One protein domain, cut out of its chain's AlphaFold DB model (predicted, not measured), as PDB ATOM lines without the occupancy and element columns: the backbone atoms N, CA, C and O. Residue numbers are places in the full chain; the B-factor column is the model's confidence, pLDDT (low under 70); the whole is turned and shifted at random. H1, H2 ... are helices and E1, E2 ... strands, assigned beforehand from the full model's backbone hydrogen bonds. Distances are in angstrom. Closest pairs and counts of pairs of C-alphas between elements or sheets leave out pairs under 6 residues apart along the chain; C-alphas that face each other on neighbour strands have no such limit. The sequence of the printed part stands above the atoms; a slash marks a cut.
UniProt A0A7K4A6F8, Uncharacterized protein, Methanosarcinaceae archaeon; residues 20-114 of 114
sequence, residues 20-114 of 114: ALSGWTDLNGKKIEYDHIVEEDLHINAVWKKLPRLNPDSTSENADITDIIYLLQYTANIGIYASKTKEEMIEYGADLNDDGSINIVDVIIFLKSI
ATOM      1  N   ALA A  20      30.836 -31.740  19.440       92.56
ATOM      2  CA  ALA A  20      31.880 -32.360  20.247       92.56
ATOM      3  C   ALA A  20      32.814 -31.282  20.824       92.56
ATOM      4  O   ALA A  20      33.115 -30.285  20.156       92.56
ATOM      5  N   LEU A  21      33.265 -31.468  22.066       90.94
ATOM      6  CA  LEU A  21      34.309 -30.634  22.663       90.94
ATOM      7  C   LEU A  21      35.645 -30.971  21.988       90.94
ATOM      8  O   LEU A  21      36.100 -32.104  22.074       90.94
ATOM      9  N   SER A  22      36.265 -29.986  21.344       88.69
ATOM     10  CA  SER A  22      37.549 -30.123  20.633       88.69
ATOM     11  C   SER A  22      38.735 -29.607  21.465       88.69
ATOM     12  O   SER A  22      39.892 -29.770  21.093       88.69
ATOM     13  N   GLY A  23      38.457 -28.998  22.620       90.12
ATOM     14  CA  GLY A  23      39.467 -28.579  23.586       90.12
ATOM     15  C   GLY A  23      39.164 -27.217  24.188       90.12
ATOM     16  O   GLY A  23      38.015 -26.768  24.218       90.12
ATOM     17  N   TRP A  24      40.219 -26.561  24.659       92.31
ATOM     18  CA  TRP A  24      40.147 -25.289  25.363       92.31
ATOM     19  C   TRP A  24      41.159 -24.304  24.782       92.31
ATOM     20  O   TRP A  24      42.251 -24.695  24.370       92.31
ATOM     21  N   THR A  25      40.815 -23.021  24.760       93.94
ATOM     22  CA  THR A  25      41.757 -21.937  24.451       93.94
ATOM     23  C   THR A  25      41.759 -20.902  25.558       93.94
ATOM     24  O   THR A  25      40.763 -20.750  26.256       93.94
ATOM     25  N   ASP A  26      42.832 -20.131  25.686       92.56
ATOM     26  CA  ASP A  26      42.803 -18.903  26.474       92.56
ATOM     27  C   ASP A  26      41.891 -17.841  25.818       92.56
ATOM     28  O   ASP A  26      41.286 -18.044  24.754       92.56
ATOM     29  N   LEU A  27      41.794 -16.679  26.462       91.44
ATOM     30  CA  LEU A  27      41.032 -15.538  25.946       91.44
ATOM     31  C   LEU A  27      41.596 -14.956  24.638       91.44
ATOM     32  O   LEU A  27      40.876 -14.255  23.930       91.44
ATOM     33  N   ASN A  28      42.849 -15.259  24.295       91.75
ATOM     34  CA  ASN A  28      43.512 -14.824  23.065       91.75
ATOM     35  C   ASN A  28      43.418 -15.873  21.941       91.75
ATOM     36  O   ASN A  28      43.953 -15.655  20.853       91.75
ATOM     37  N   GLY A  29      42.754 -17.007  22.185       91.50
ATOM     38  CA  GLY A  29      42.613 -18.102  21.228       91.50
ATOM     39  C   GLY A  29      43.804 -19.065  21.182       91.50
ATOM     40  O   GLY A  29      43.839 -19.944  20.321       91.50
ATOM     41  N   LYS A  30      44.778 -18.951  22.092       92.31
ATOM     42  CA  LYS A  30      45.871 -19.923  22.214       92.31
ATOM     43  C   LYS A  30      45.333 -21.213  22.824       92.31
ATOM     44  O   LYS A  30      44.716 -21.178  23.885       92.31
ATOM     45  N   LYS A  31      45.595 -22.354  22.185       92.00
ATOM     46  CA  LYS A  31      45.206 -23.674  22.698       92.00
ATOM     47  C   LYS A  31      45.832 -23.940  24.074       92.00
ATOM     48  O   LYS A  31      47.017 -23.673  24.280       92.00
ATOM     49  N   ILE A  32      45.020 -24.468  24.985       90.38
ATOM     50  CA  ILE A  32      45.427 -24.964  26.299       90.38
ATOM     51  C   ILE A  32      45.454 -26.488  26.224       90.38
ATOM     52  O   ILE A  32      44.427 -27.124  25.982       90.38
ATOM     53  N   GLU A  33      46.645 -27.058  26.386       89.06
ATOM     54  CA  GLU A  33      46.843 -28.507  26.440       89.06
ATOM     55  C   GLU A  33      46.493 -29.047  27.832       89.06
ATOM     56  O   GLU A  33      46.487 -28.311  28.821       89.06
ATOM     57  N   TYR A  34      46.192 -30.342  27.920       81.38
ATOM     58  CA  TYR A  34      45.777 -30.978  29.176       81.38
ATOM     59  C   TYR A  34      46.861 -30.938  30.268       81.38
ATOM     60  O   TYR A  34      46.547 -30.922  31.454       81.38
ATOM     61  N   ASP A  35      48.134 -30.904  29.878       87.06
ATOM     62  CA  ASP A  35      49.289 -30.821  30.772       87.06
ATOM     63  C   ASP A  35      49.681 -29.377  31.136       87.06
ATOM     64  O   ASP A  35      50.715 -29.151  31.770       87.06
ATOM     65  N   HIS A  36      48.861 -28.386  30.768       86.56
ATOM     66  CA  HIS A  36      49.089 -26.997  31.140       86.56
ATOM     67  C   HIS A  36      48.995 -26.808  32.662       86.56
ATOM     68  O   HIS A  36      47.955 -27.043  33.277       86.56
ATOM     69  N   ILE A  37      50.088 -26.341  33.267       88.75
ATOM     70  CA  ILE A  37      50.156 -26.050  34.702       88.75
ATOM     71  C   ILE A  37      49.488 -24.699  34.969       88.75
ATOM     72  O   ILE A  37      49.904 -23.675  34.432       88.75
ATOM     73  N   VAL A  38      48.467 -24.705  35.826       88.75
ATOM     74  CA  VAL A  38      47.751 -23.500  36.262       88.75
ATOM     75  C   VAL A  38      48.456 -22.919  37.489       88.75
ATOM     76  O   VAL A  38      48.355 -23.473  38.582       88.75
ATOM     77  N   GLU A  39      49.193 -21.824  37.307       91.12
ATOM     78  CA  GLU A  39      49.933 -21.138  38.385       91.12
ATOM     79  C   GLU A  39      49.169 -19.940  38.979       91.12
ATOM     80  O   GLU A  39      49.476 -19.485  40.080       91.12
ATOM     81  N   GLU A  40      48.153 -19.449  38.269       89.12
ATOM     82  CA  GLU A  40      47.288 -18.329  38.648       89.12
ATOM     83  C   GLU A  40      45.878 -18.507  38.058       89.12
ATOM     84  O   GLU A  40      45.630 -19.454  37.307       89.12
ATOM     85  N   ASP A  41      44.946 -17.610  38.393       91.00
ATOM     86  CA  ASP A  41      43.569 -17.662  37.891       91.00
ATOM     87  C   ASP A  41      43.530 -17.652  36.352       91.00
ATOM     88  O   ASP A  41      43.904 -16.675  35.696       91.00
ATOM     89  N   LEU A  42      43.016 -18.735  35.766       87.00
ATOM     90  CA  LEU A  42      42.984 -18.948  34.323       87.00
ATOM     91  C   LEU A  42      41.552 -18.877  33.781       87.00
ATOM     92  O   LEU A  42      40.662 -19.607  34.216       87.00
ATOM     93  N   HIS A  43      41.350 -18.042  32.761       90.06
ATOM     94  CA  HIS A  43      40.118 -18.016  31.975       90.06
ATOM     95  C   HIS A  43      40.313 -18.788  30.668       90.06
ATOM     96  O   HIS A  43      41.227 -18.483  29.897       90.06
ATOM     97  N   ILE A  44      39.420 -19.743  30.399       91.25
ATOM     98  CA  ILE A  44      39.430 -20.550  29.176       91.25
ATOM     99  C   ILE A  44      38.085 -20.505  28.450       91.25
ATOM    100  O   ILE A  44      37.024 -20.383  29.059       91.25
ATOM    101  N   ASN A  45      38.142 -20.657  27.131       92.38
ATOM    102  CA  ASN A  45      37.005 -20.817  26.239       92.38
ATOM    103  C   ASN A  45      36.958 -22.256  25.719       92.38
ATOM    104  O   ASN A  45      37.967 -22.781  25.250       92.38
ATOM    105  N   ALA A  46      35.783 -22.884  25.762       91.62
ATOM    106  CA  ALA A  46      35.568 -24.184  25.131       91.62
ATOM    107  C   ALA A  46      35.530 -24.045  23.603       91.62
ATOM    108  O   ALA A  46      34.795 -23.210  23.064       91.62
ATOM    109  N   VAL A  47      36.265 -24.911  22.907       91.56
ATOM    110  CA  VAL A  47      36.239 -25.026  21.445       91.56
ATOM    111  C   VAL A  47      35.325 -26.181  21.054       91.56
ATOM    112  O   VAL A  47      35.446 -27.290  21.570       91.56
ATOM    113  N   TRP A  48      34.406 -25.927  20.122       93.00
ATOM    114  CA  TRP A  48      33.362 -26.874  19.729       93.00
ATOM    115  C   TRP A  48      33.459 -27.221  18.246       93.00
ATOM    116  O   TRP A  48      33.435 -26.325  17.400       93.00
ATOM    117  N   LYS A  49      33.469 -28.516  17.928       91.94
ATOM    118  CA  LYS A  49      33.393 -29.055  16.562       91.94
ATOM    119  C   LYS A  49      31.966 -29.534  16.312       91.94
ATOM    120  O   LYS A  49      31.404 -30.241  17.144       91.94
ATOM    121  N   LYS A  50      31.335 -29.114  15.211       94.00
ATOM    122  CA  LYS A  50      29.984 -29.592  14.864       94.00
ATOM    123  C   LYS A  50      30.054 -31.099  14.602       94.00
ATOM    124  O   LYS A  50      30.991 -31.546  13.948       94.00
ATOM    125  N   LEU A  51      29.084 -31.859  15.110       95.94
ATOM    126  CA  LEU A  51      29.029 -33.297  14.857       95.94
ATOM    127  C   LEU A  51      28.879 -33.580  13.354       95.94
ATOM    128  O   LEU A  51      28.136 -32.858  12.672       95.94
ATOM    129  N   PRO A  52      29.561 -34.617  12.840       95.06
ATOM    130  CA  PRO A  52      29.469 -34.994  11.443       95.06
ATOM    131  C   PRO A  52      28.116 -35.625  11.114       95.06
ATOM    132  O   PRO A  52      27.365 -36.068  11.983       95.06
ATOM    133  N   ARG A  53      27.834 -35.689   9.816       94.56
ATOM    134  CA  ARG A  53      26.671 -36.361   9.242       94.56
ATOM    135  C   ARG A  53      27.162 -37.576   8.479       94.56
ATOM    136  O   ARG A  53      27.723 -37.439   7.398       94.56
ATOM    137  N   LEU A  54      26.995 -38.739   9.091       94.81
ATOM    138  CA  LEU A  54      27.497 -40.013   8.588       94.81
ATOM    139  C   LEU A  54      26.414 -40.778   7.836       94.81
ATOM    140  O   LEU A  54      26.724 -41.491   6.893       94.81
ATOM    141  N   ASN A  55      25.143 -40.624   8.203       94.00
ATOM    142  CA  ASN A  55      24.062 -41.206   7.429       94.00
ATOM    143  C   ASN A  55      23.767 -40.325   6.194       94.00
ATOM    144  O   ASN A  55      23.178 -39.248   6.353       94.00
ATOM    145  N   PRO A  56      24.125 -40.762   4.966       86.62
ATOM    146  CA  PRO A  56      23.902 -39.971   3.757       86.62
ATOM    147  C   PRO A  56      22.415 -39.843   3.404       86.62
ATOM    148  O   PRO A  56      22.038 -38.918   2.691       86.62
ATOM    149  N   ASP A  57      21.575 -40.743   3.919       89.94
ATOM    150  CA  ASP A  57      20.143 -40.796   3.630       89.94
ATOM    151  C   ASP A  57      19.307 -40.020   4.664       89.94
ATOM    152  O   ASP A  57      18.084 -39.919   4.527       89.94
ATOM    153  N   SER A  58      19.925 -39.478   5.723       87.81
ATOM    154  CA  SER A  58      19.182 -38.735   6.747       87.81
ATOM    155  C   SER A  58      18.738 -37.367   6.221       87.81
ATOM    156  O   SER A  58      19.511 -36.600   5.648       87.81
ATOM    157  N   THR A  59      17.472 -37.034   6.470       87.81
ATOM    158  CA  THR A  59      16.846 -35.759   6.083       87.81
ATOM    159  C   THR A  59      16.955 -34.680   7.161       87.81
ATOM    160  O   THR A  59      16.568 -33.538   6.925       87.81
ATOM    161  N   SER A  60      17.468 -35.020   8.350       87.75
ATOM    162  CA  SER A  60      17.691 -34.051   9.431       87.75
ATOM    163  C   SER A  60      18.860 -33.113   9.093       87.75
ATOM    164  O   SER A  60      19.834 -33.518   8.471       87.75
ATOM    165  N   GLU A  61      18.794 -31.855   9.524       86.75
ATOM    166  CA  GLU A  61      19.925 -30.915   9.422       86.75
ATOM    167  C   GLU A  61      20.969 -31.122  10.536       86.75
ATOM    168  O   GLU A  61      22.090 -30.607  10.470       86.75
ATOM    169  N   ASN A  62      20.592 -31.866  11.580       90.94
ATOM    170  CA  ASN A  62      21.394 -32.115  12.772       90.94
ATOM    171  C   ASN A  62      21.750 -33.589  12.883       90.94
ATOM    172  O   ASN A  62      20.925 -34.447  12.573       90.94
ATOM    173  N   ALA A  63      22.951 -33.871  13.381       94.50
ATOM    174  CA  ALA A  63      23.355 -35.233  13.680       94.50
ATOM    175  C   ALA A  63      22.367 -35.908  14.646       94.50
ATOM    176  O   ALA A  63      21.844 -35.267  15.562       94.50
ATOM    177  N   ASP A  64      22.088 -37.182  14.408       94.62
ATOM    178  CA  ASP A  64      21.097 -37.959  15.140       94.62
ATOM    179  C   ASP A  64      21.598 -39.384  15.436       94.62
ATOM    180  O   ASP A  64      22.740 -39.754  15.160       94.62
ATOM    181  N   ILE A  65      20.740 -40.200  16.047       95.19
ATOM    182  CA  ILE A  65      21.094 -41.566  16.444       95.19
ATOM    183  C   ILE A  65      21.488 -42.455  15.253       95.19
ATOM    184  O   ILE A  65      22.248 -43.406  15.428       95.19
ATOM    185  N   THR A  66      21.008 -42.167  14.040       95.62
ATOM    186  CA  THR A  66      21.382 -42.935  12.848       95.62
ATOM    187  C   THR A  66      22.834 -42.689  12.462       95.62
ATOM    188  O   THR A  66      23.518 -43.647  12.120       95.62
ATOM    189  N   ASP A  67      23.361 -41.475  12.630       96.62
ATOM    190  CA  ASP A  67      24.784 -41.198  12.407       96.62
ATOM    191  C   ASP A  67      25.674 -42.027  13.351       96.62
ATOM    192  O   ASP A  67      26.676 -42.607  12.930       96.62
ATOM    193  N   ILE A  68      25.253 -42.185  14.612       96.44
ATOM    194  CA  ILE A  68      25.943 -43.036  15.596       96.44
ATOM    195  C   ILE A  68      25.925 -44.503  15.164       96.44
ATOM    196  O   ILE A  68      26.930 -45.197  15.300       96.44
ATOM    197  N   ILE A  69      24.807 -44.988  14.616       96.44
ATOM    198  CA  ILE A  69      24.707 -46.363  14.104       96.44
ATOM    199  C   ILE A  69      25.689 -46.589  12.944       96.44
ATOM    200  O   ILE A  69      26.264 -47.673  12.836       96.44
ATOM    201  N   TYR A  70      25.920 -45.586  12.094       96.88
ATOM    202  CA  TYR A  70      26.905 -45.665  11.010       96.88
ATOM    203  C   TYR A  70      28.344 -45.679  11.553       96.88
ATOM    204  O   TYR A  70      29.159 -46.490  11.109       96.88
ATOM    205  N   LEU A  71      28.649 -44.872  12.575       97.56
ATOM    206  CA  LEU A  71      29.950 -44.924  13.254       97.56
ATOM    207  C   LEU A  71      30.183 -46.265  13.974       97.56
ATOM    208  O   LEU A  71      31.275 -46.834  13.926       97.56
ATOM    209  N   LEU A  72      29.144 -46.816  14.604       98.00
ATOM    210  CA  LEU A  72      29.182 -48.138  15.234       98.00
ATOM    211  C   LEU A  72      29.444 -49.258  14.224       98.00
ATOM    212  O   LEU A  72      30.212 -50.168  14.515       98.00
ATOM    213  N   GLN A  73      28.843 -49.192  13.035       97.38
ATOM    214  CA  GLN A  73      29.113 -50.150  11.961       97.38
ATOM    215  C   GLN A  73      30.596 -50.178  11.587       97.38
ATOM    216  O   GLN A  73      31.185 -51.256  11.515       97.38
ATOM    217  N   TYR A  74      31.210 -49.004  11.421       97.44
ATOM    218  CA  TYR A  74      32.644 -48.904  11.161       97.44
ATOM    219  C   TYR A  74      33.473 -49.508  12.307       97.44
ATOM    220  O   TYR A  74      34.267 -50.421  12.089       97.44
ATOM    221  N   THR A  75      33.256 -49.044  13.542       97.31
ATOM    222  CA  THR A  75      34.076 -49.441  14.706       97.31
ATOM    223  C   THR A  75      33.926 -50.917  15.082       97.31
ATOM    224  O   THR A  75      34.875 -51.523  15.575       97.31
ATOM    225  N   ALA A  76      32.765 -51.522  14.819       97.56
ATOM    226  CA  ALA A  76      32.527 -52.952  15.006       97.56
ATOM    227  C   ALA A  76      32.891 -53.804  13.775       97.56
ATOM    228  O   ALA A  76      32.782 -55.029  13.841       97.56
ATOM    229  N   ASN A  77      33.326 -53.183  12.671       96.94
ATOM    230  CA  ASN A  77      33.614 -53.831  11.391       96.94
ATOM    231  C   ASN A  77      32.430 -54.667  10.859       96.94
ATOM    232  O   ASN A  77      32.569 -55.836  10.493       96.94
ATOM    233  N   ILE A  78      31.239 -54.064  10.847       96.00
ATOM    234  CA  ILE A  78      29.992 -54.667  10.357       96.00
ATOM    235  C   ILE A  78      29.247 -53.722   9.408       96.00
ATOM    236  O   ILE A  78      29.482 -52.517   9.376       96.00
ATOM    237  N   GLY A  79      28.287 -54.262   8.657       94.75
ATOM    238  CA  GLY A  79      27.399 -53.454   7.819       94.75
ATOM    239  C   GLY A  79      28.110 -52.758   6.655       94.75
ATOM    240  O   GLY A  79      29.163 -53.195   6.193       94.75
ATOM    241  N   ILE A  80      27.504 -51.682   6.153       91.31
ATOM    242  CA  ILE A  80      27.959 -50.999   4.929       91.31
ATOM    243  C   ILE A  80      29.218 -50.152   5.142       91.31
ATOM    244  O   ILE A  80      29.878 -49.787   4.173       91.31
ATOM    245  N   TYR A  81      29.550 -49.837   6.395       94.19
ATOM    246  CA  TYR A  81      30.722 -49.037   6.754       94.19
ATOM    247  C   TYR A  81      31.947 -49.887   7.116       94.19
ATOM    248  O   TYR A  81      33.035 -49.340   7.250       94.19
ATOM    249  N   ALA A  82      31.815 -51.217   7.185       94.19
ATOM    250  CA  ALA A  82      32.938 -52.129   7.422       94.19
ATOM    251  C   ALA A  82      34.058 -52.015   6.369       94.19
ATOM    252  O   ALA A  82      35.224 -52.243   6.665       94.19
ATOM    253  N   SER A  83      33.710 -51.675   5.122       93.75
ATOM    254  CA  SER A  83      34.669 -51.573   4.014       93.75
ATOM    255  C   SER A  83      35.303 -50.190   3.857       93.75
ATOM    256  O   SER A  83      36.148 -50.021   2.977       93.75
ATOM    257  N   LYS A  84      34.896 -49.202   4.662       95.94
ATOM    258  CA  LYS A  84      35.459 -47.853   4.602       95.94
ATOM    259  C   LYS A  84      36.885 -47.849   5.135       95.94
ATOM    260  O   LYS A  84      37.213 -48.536   6.098       95.94
ATOM    261  N   THR A  85      37.740 -47.062   4.501       96.44
ATOM    262  CA  THR A  85      39.091 -46.806   5.002       96.44
ATOM    263  C   THR A  85      39.041 -45.874   6.210       96.44
ATOM    264  O   THR A  85      38.062 -45.158   6.436       96.44
ATOM    265  N   LYS A  86      40.105 -45.881   7.015       96.19
ATOM    266  CA  LYS A  86      40.221 -44.964   8.152       96.19
ATOM    267  C   LYS A  86      40.274 -43.514   7.681       96.19
ATOM    268  O   LYS A  86      39.650 -42.651   8.285       96.19
ATOM    269  N   GLU A  87      40.978 -43.273   6.584       96.56
ATOM    270  CA  GLU A  87      41.137 -41.965   5.963       96.56
ATOM    271  C   GLU A  87      39.781 -41.406   5.515       96.56
ATOM    272  O   GLU A  87      39.455 -40.279   5.872       96.56
ATOM    273  N   GLU A  88      38.938 -42.214   4.857       96.00
ATOM    274  CA  GLU A  88      37.562 -41.812   4.518       96.00
ATOM    275  C   GLU A  88      36.742 -41.445   5.763       96.00
ATOM    276  O   GLU A  88      36.018 -40.453   5.761       96.00
ATOM    277  N   MET A  89      36.844 -42.227   6.842       96.44
ATOM    278  CA  MET A  89      36.096 -41.936   8.070       96.44
ATOM    279  C   MET A  89      36.584 -40.662   8.764       96.44
ATOM    280  O   MET A  89      35.767 -39.890   9.269       96.44
ATOM    281  N   ILE A  90      37.894 -40.412   8.764       95.38
ATOM    282  CA  ILE A  90      38.475 -39.162   9.264       95.38
ATOM    283  C   ILE A  90      37.990 -37.978   8.417       95.38
ATOM    284  O   ILE A  90      37.584 -36.961   8.978       95.38
ATOM    285  N   GLU A  91      37.953 -38.111   7.088       94.75
ATOM    286  CA  GLU A  91      37.407 -37.084   6.187       94.75
ATOM    287  C   GLU A  91      35.917 -36.816   6.439       94.75
ATOM    288  O   GLU A  91      35.469 -35.671   6.365       94.75
ATOM    289  N   TYR A  92      35.150 -37.843   6.814       94.31
ATOM    290  CA  TYR A  92      33.767 -37.687   7.269       94.31
ATOM    291  C   TYR A  92      33.645 -37.051   8.659       94.31
ATOM    292  O   TYR A  92      32.530 -36.792   9.106       94.31
ATOM    293  N   GLY A  93      34.755 -36.762   9.341       94.50
ATOM    294  CA  GLY A  93      34.781 -36.129  10.657       94.50
ATOM    295  C   GLY A  93      34.485 -37.084  11.810       94.50
ATOM    296  O   GLY A  93      34.075 -36.622  12.872       94.50
ATOM    297  N   ALA A  94      34.662 -38.394  11.608       96.19
ATOM    298  CA  ALA A  94      34.390 -39.413  12.619       96.19
ATOM    299  C   ALA A  94      35.387 -39.414  13.788       96.19
ATOM    300  O   ALA A  94      35.051 -39.949  14.838       96.19
ATOM    301  N   ASP A  95      36.577 -38.832  13.602       96.62
ATOM    302  CA  ASP A  95      37.575 -38.630  14.656       96.62
ATOM    303  C   ASP A  95      37.162 -37.406  15.486       96.62
ATOM    304  O   ASP A  95      37.300 -36.253  15.051       96.62
ATOM    305  N   LEU A  96      36.521 -37.655  16.629       94.50
ATOM    306  CA  LEU A  96      35.931 -36.608  17.462       94.50
ATOM    307  C   LEU A  96      36.868 -36.145  18.575       94.50
ATOM    308  O   LEU A  96      36.679 -35.033  19.073       94.50
ATOM    309  N   ASN A  97      37.846 -36.964  18.964       92.06
ATOM    310  CA  ASN A  97      38.912 -36.580  19.893       92.06
ATOM    311  C   ASN A  97      40.241 -36.237  19.191       92.06
ATOM    312  O   ASN A  97      41.194 -35.880  19.883       92.06
ATOM    313  N   ASP A  98      40.278 -36.297  17.856       92.00
ATOM    314  CA  ASP A  98      41.424 -35.982  16.998       92.00
ATOM    315  C   ASP A  98      42.682 -36.813  17.370       92.00
ATOM    316  O   ASP A  98      43.810 -36.312  17.335       92.00
ATOM    317  N   ASP A  99      42.496 -38.090  17.748       92.56
ATOM    318  CA  ASP A  99      43.579 -39.010  18.150       92.56
ATOM    319  C   ASP A  99      44.136 -39.874  16.995       92.56
ATOM    320  O   ASP A  99      45.101 -40.631  17.164       92.56
ATOM    321  N   GLY A 100      43.558 -39.749  15.796       95.19
ATOM    322  CA  GLY A 100      43.945 -40.474  14.588       95.19
ATOM    323  C   GLY A 100      43.421 -41.914  14.504       95.19
ATOM    324  O   GLY A 100      43.809 -42.649  13.577       95.19
ATOM    325  N   SER A 101      42.571 -42.334  15.445       96.25
ATOM    326  CA  SER A 101      42.010 -43.680  15.565       96.25
ATOM    327  C   SER A 101      40.495 -43.644  15.750       96.25
ATOM    328  O   SER A 101      39.999 -43.378  16.831       96.25
ATOM    329  N   ILE A 102      39.742 -44.078  14.740       97.75
ATOM    330  CA  ILE A 102      38.280 -44.158  14.848       97.75
ATOM    331  C   ILE A 102      37.872 -45.385  15.670       97.75
ATOM    332  O   ILE A 102      38.029 -46.526  15.220       97.75
ATOM    333  N   ASN A 103      37.356 -45.170  16.878       97.50
ATOM    334  CA  ASN A 103      37.066 -46.240  17.829       97.50
ATOM    335  C   ASN A 103      35.841 -45.948  18.726       97.50
ATOM    336  O   ASN A 103      35.034 -45.054  18.473       97.50
ATOM    337  N   ILE A 104      35.636 -46.762  19.767       97.44
ATOM    338  CA  ILE A 104      34.473 -46.639  20.661       97.44
ATOM    339  C   ILE A 104      34.442 -45.307  21.425       97.44
ATOM    340  O   ILE A 104      33.368 -44.854  21.819       97.44
ATOM    341  N   VAL A 105      35.595 -44.666  21.631       95.75
ATOM    342  CA  VAL A 105      35.683 -43.347  22.264       95.75
ATOM    343  C   VAL A 105      34.942 -42.307  21.424       95.75
ATOM    344  O   VAL A 105      34.115 -41.584  21.980       95.75
ATOM    345  N   ASP A 106      35.118 -42.303  20.101       96.44
ATOM    346  CA  ASP A 106      34.389 -41.408  19.194       96.44
ATOM    347  C   ASP A 106      32.883 -41.645  19.254       96.44
ATOM    348  O   ASP A 106      32.101 -40.705  19.370       96.44
ATOM    349  N   VAL A 107      32.458 -42.911  19.267       97.19
ATOM    350  CA  VAL A 107      31.039 -43.272  19.413       97.19
ATOM    351  C   VAL A 107      30.460 -42.704  20.709       97.19
ATOM    352  O   VAL A 107      29.359 -42.156  20.707       97.19
ATOM    353  N   ILE A 108      31.189 -42.824  21.820       95.50
ATOM    354  CA  ILE A 108      30.749 -42.317  23.124       95.50
ATOM    355  C   ILE A 108      30.679 -40.787  23.117       95.50
ATOM    356  O   ILE A 108      29.723 -40.232  23.662       95.50
ATOM    357  N   ILE A 109      31.655 -40.101  22.513       94.00
ATOM    358  CA  ILE A 109      31.636 -38.637  22.369       94.00
ATOM    359  C   ILE A 109      30.421 -38.214  21.542       94.00
ATOM    360  O   ILE A 109      29.666 -37.344  21.971       94.00
ATOM    361  N   PHE A 110      30.178 -38.877  20.410       95.44
ATOM    362  CA  PHE A 110      29.023 -38.615  19.559       95.44
ATOM    363  C   PHE A 110      27.716 -38.799  20.342       95.44
ATOM    364  O   PHE A 110      26.887 -37.890  20.388       95.44
ATOM    365  N   LEU A 111      27.552 -39.937  21.025       94.50
ATOM    366  CA  LEU A 111      26.350 -40.263  21.797       94.50
ATOM    367  C   LEU A 111      26.066 -39.261  22.910       94.50
ATOM    368  O   LEU A 111      24.910 -38.920  23.144       94.50
ATOM    369  N   LYS A 112      27.108 -38.773  23.583       91.12
ATOM    370  CA  LYS A 112      26.954 -37.738  24.607       91.12
ATOM    371  C   LYS A 112      26.480 -36.415  24.018       91.12
ATOM    372  O   LYS A 112      25.888 -35.638  24.754       91.12
ATOM    373  N   SER A 113      26.727 -36.152  22.739       90.81
ATOM    374  CA  SER A 113      26.527 -34.848  22.107       90.81
ATOM    375  C   SER A 113      25.225 -34.696  21.306       90.81
ATOM    376  O   SER A 113      25.001 -33.605  20.780       90.81
ATOM    377  N   ILE A 114      24.353 -35.710  21.217       87.44
ATOM    378  CA  ILE A 114      23.056 -35.633  20.497       87.44
ATOM    379  C   ILE A 114      21.846 -35.393  21.411       87.44
ATOM    380  O   ILE A 114      21.873 -35.824  22.581       87.44
TER     381      ILE A 114
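AT A GLANCE: This is residues 20 to 114 of the 114 residues of an uncharacterized protein of Methanosarcinaceae archaeon (UniProt A0A7K4A6F8). Picture a long two-stranded hairpin arm, E1 and E2, reaching out from a head of three short helices and long loops, with the loop at the arm's far end sticking out at residues 35 to 41. In the head, H1 and H3 stand side by side, running opposite ways, while H2 is set off from both. The printed part has 95 residues with two named strands and three named helices, in the order E1, E2, H1, H2, H3; the sheet is E1 - E2, antiparallel, and the class is mixed, helices and strands, with under half of the residues, 40, in named elements. The whole is loose, with a radius of gyration of the C-alphas of 15.7 A, and only just elongated, with spans of 51 by 26 by 19 A.

HOW THE PARTS SIT: Start at E1, residues 20 to 26, and look for its partner E2, residues 44 to 50: the two form an antiparallel hairpin, with 150 degrees between their directions. Their C-alphas 26 and 44 face each other at 4.6 A, and N 22 and O 47, 2.8 A apart, and N 45 and O 25, 2.8 A apart, are within hydrogen-bond range. Residues 24 to 25 of E1 also form a short antiparallel pairing with residues 31 to 32. Go on to H1, residues 65 to 75, and H3, residues 104 to 112: they touch, with the C-alphas of Ile 68 and Val 107 closest at 6.4 A, and run opposite ways at a shallow tilt of 6 degrees. The closest C-alphas of E1 and H3 are those of Ala 20 and Ile 109, 6.6 A apart. H2, residues 86 to 91, touches no helix; it is only just apart from H1, at a closest 8.4 A, and it is apart from H3, E1 and E2. In H1, H2 and H3 every O i to N i+4 pair is within hydrogen-bond range.

IN THESE COORDINATES: Find C-alpha 20 at (31.880, -32.360, 20.247); from there E1 runs 18.4 A to C-alpha 26 at (42.803, -18.903, 26.474). E2 returns over 19.4 A, from residue 44 to residue 50. H1 begins at C-alpha 65 and covers 15.3 A to C-alpha 75. H2 has six residues, 86 to 91. H3 covers 12.3 A and ends at C-alpha 112, (26.954, -37.738, 24.607).

THE WHOLE: Look at Glu 40 and Gly 79 for the two C-alphas farthest apart, 50.8 A. The links E1 to E2, E2 to H1 and H2 to H3 are long, with 17, 14 and 12 residues; the link H1 to H2 is short. The printed part has no cut, and its mean pLDDT is 93.2; no printed residue is under 70.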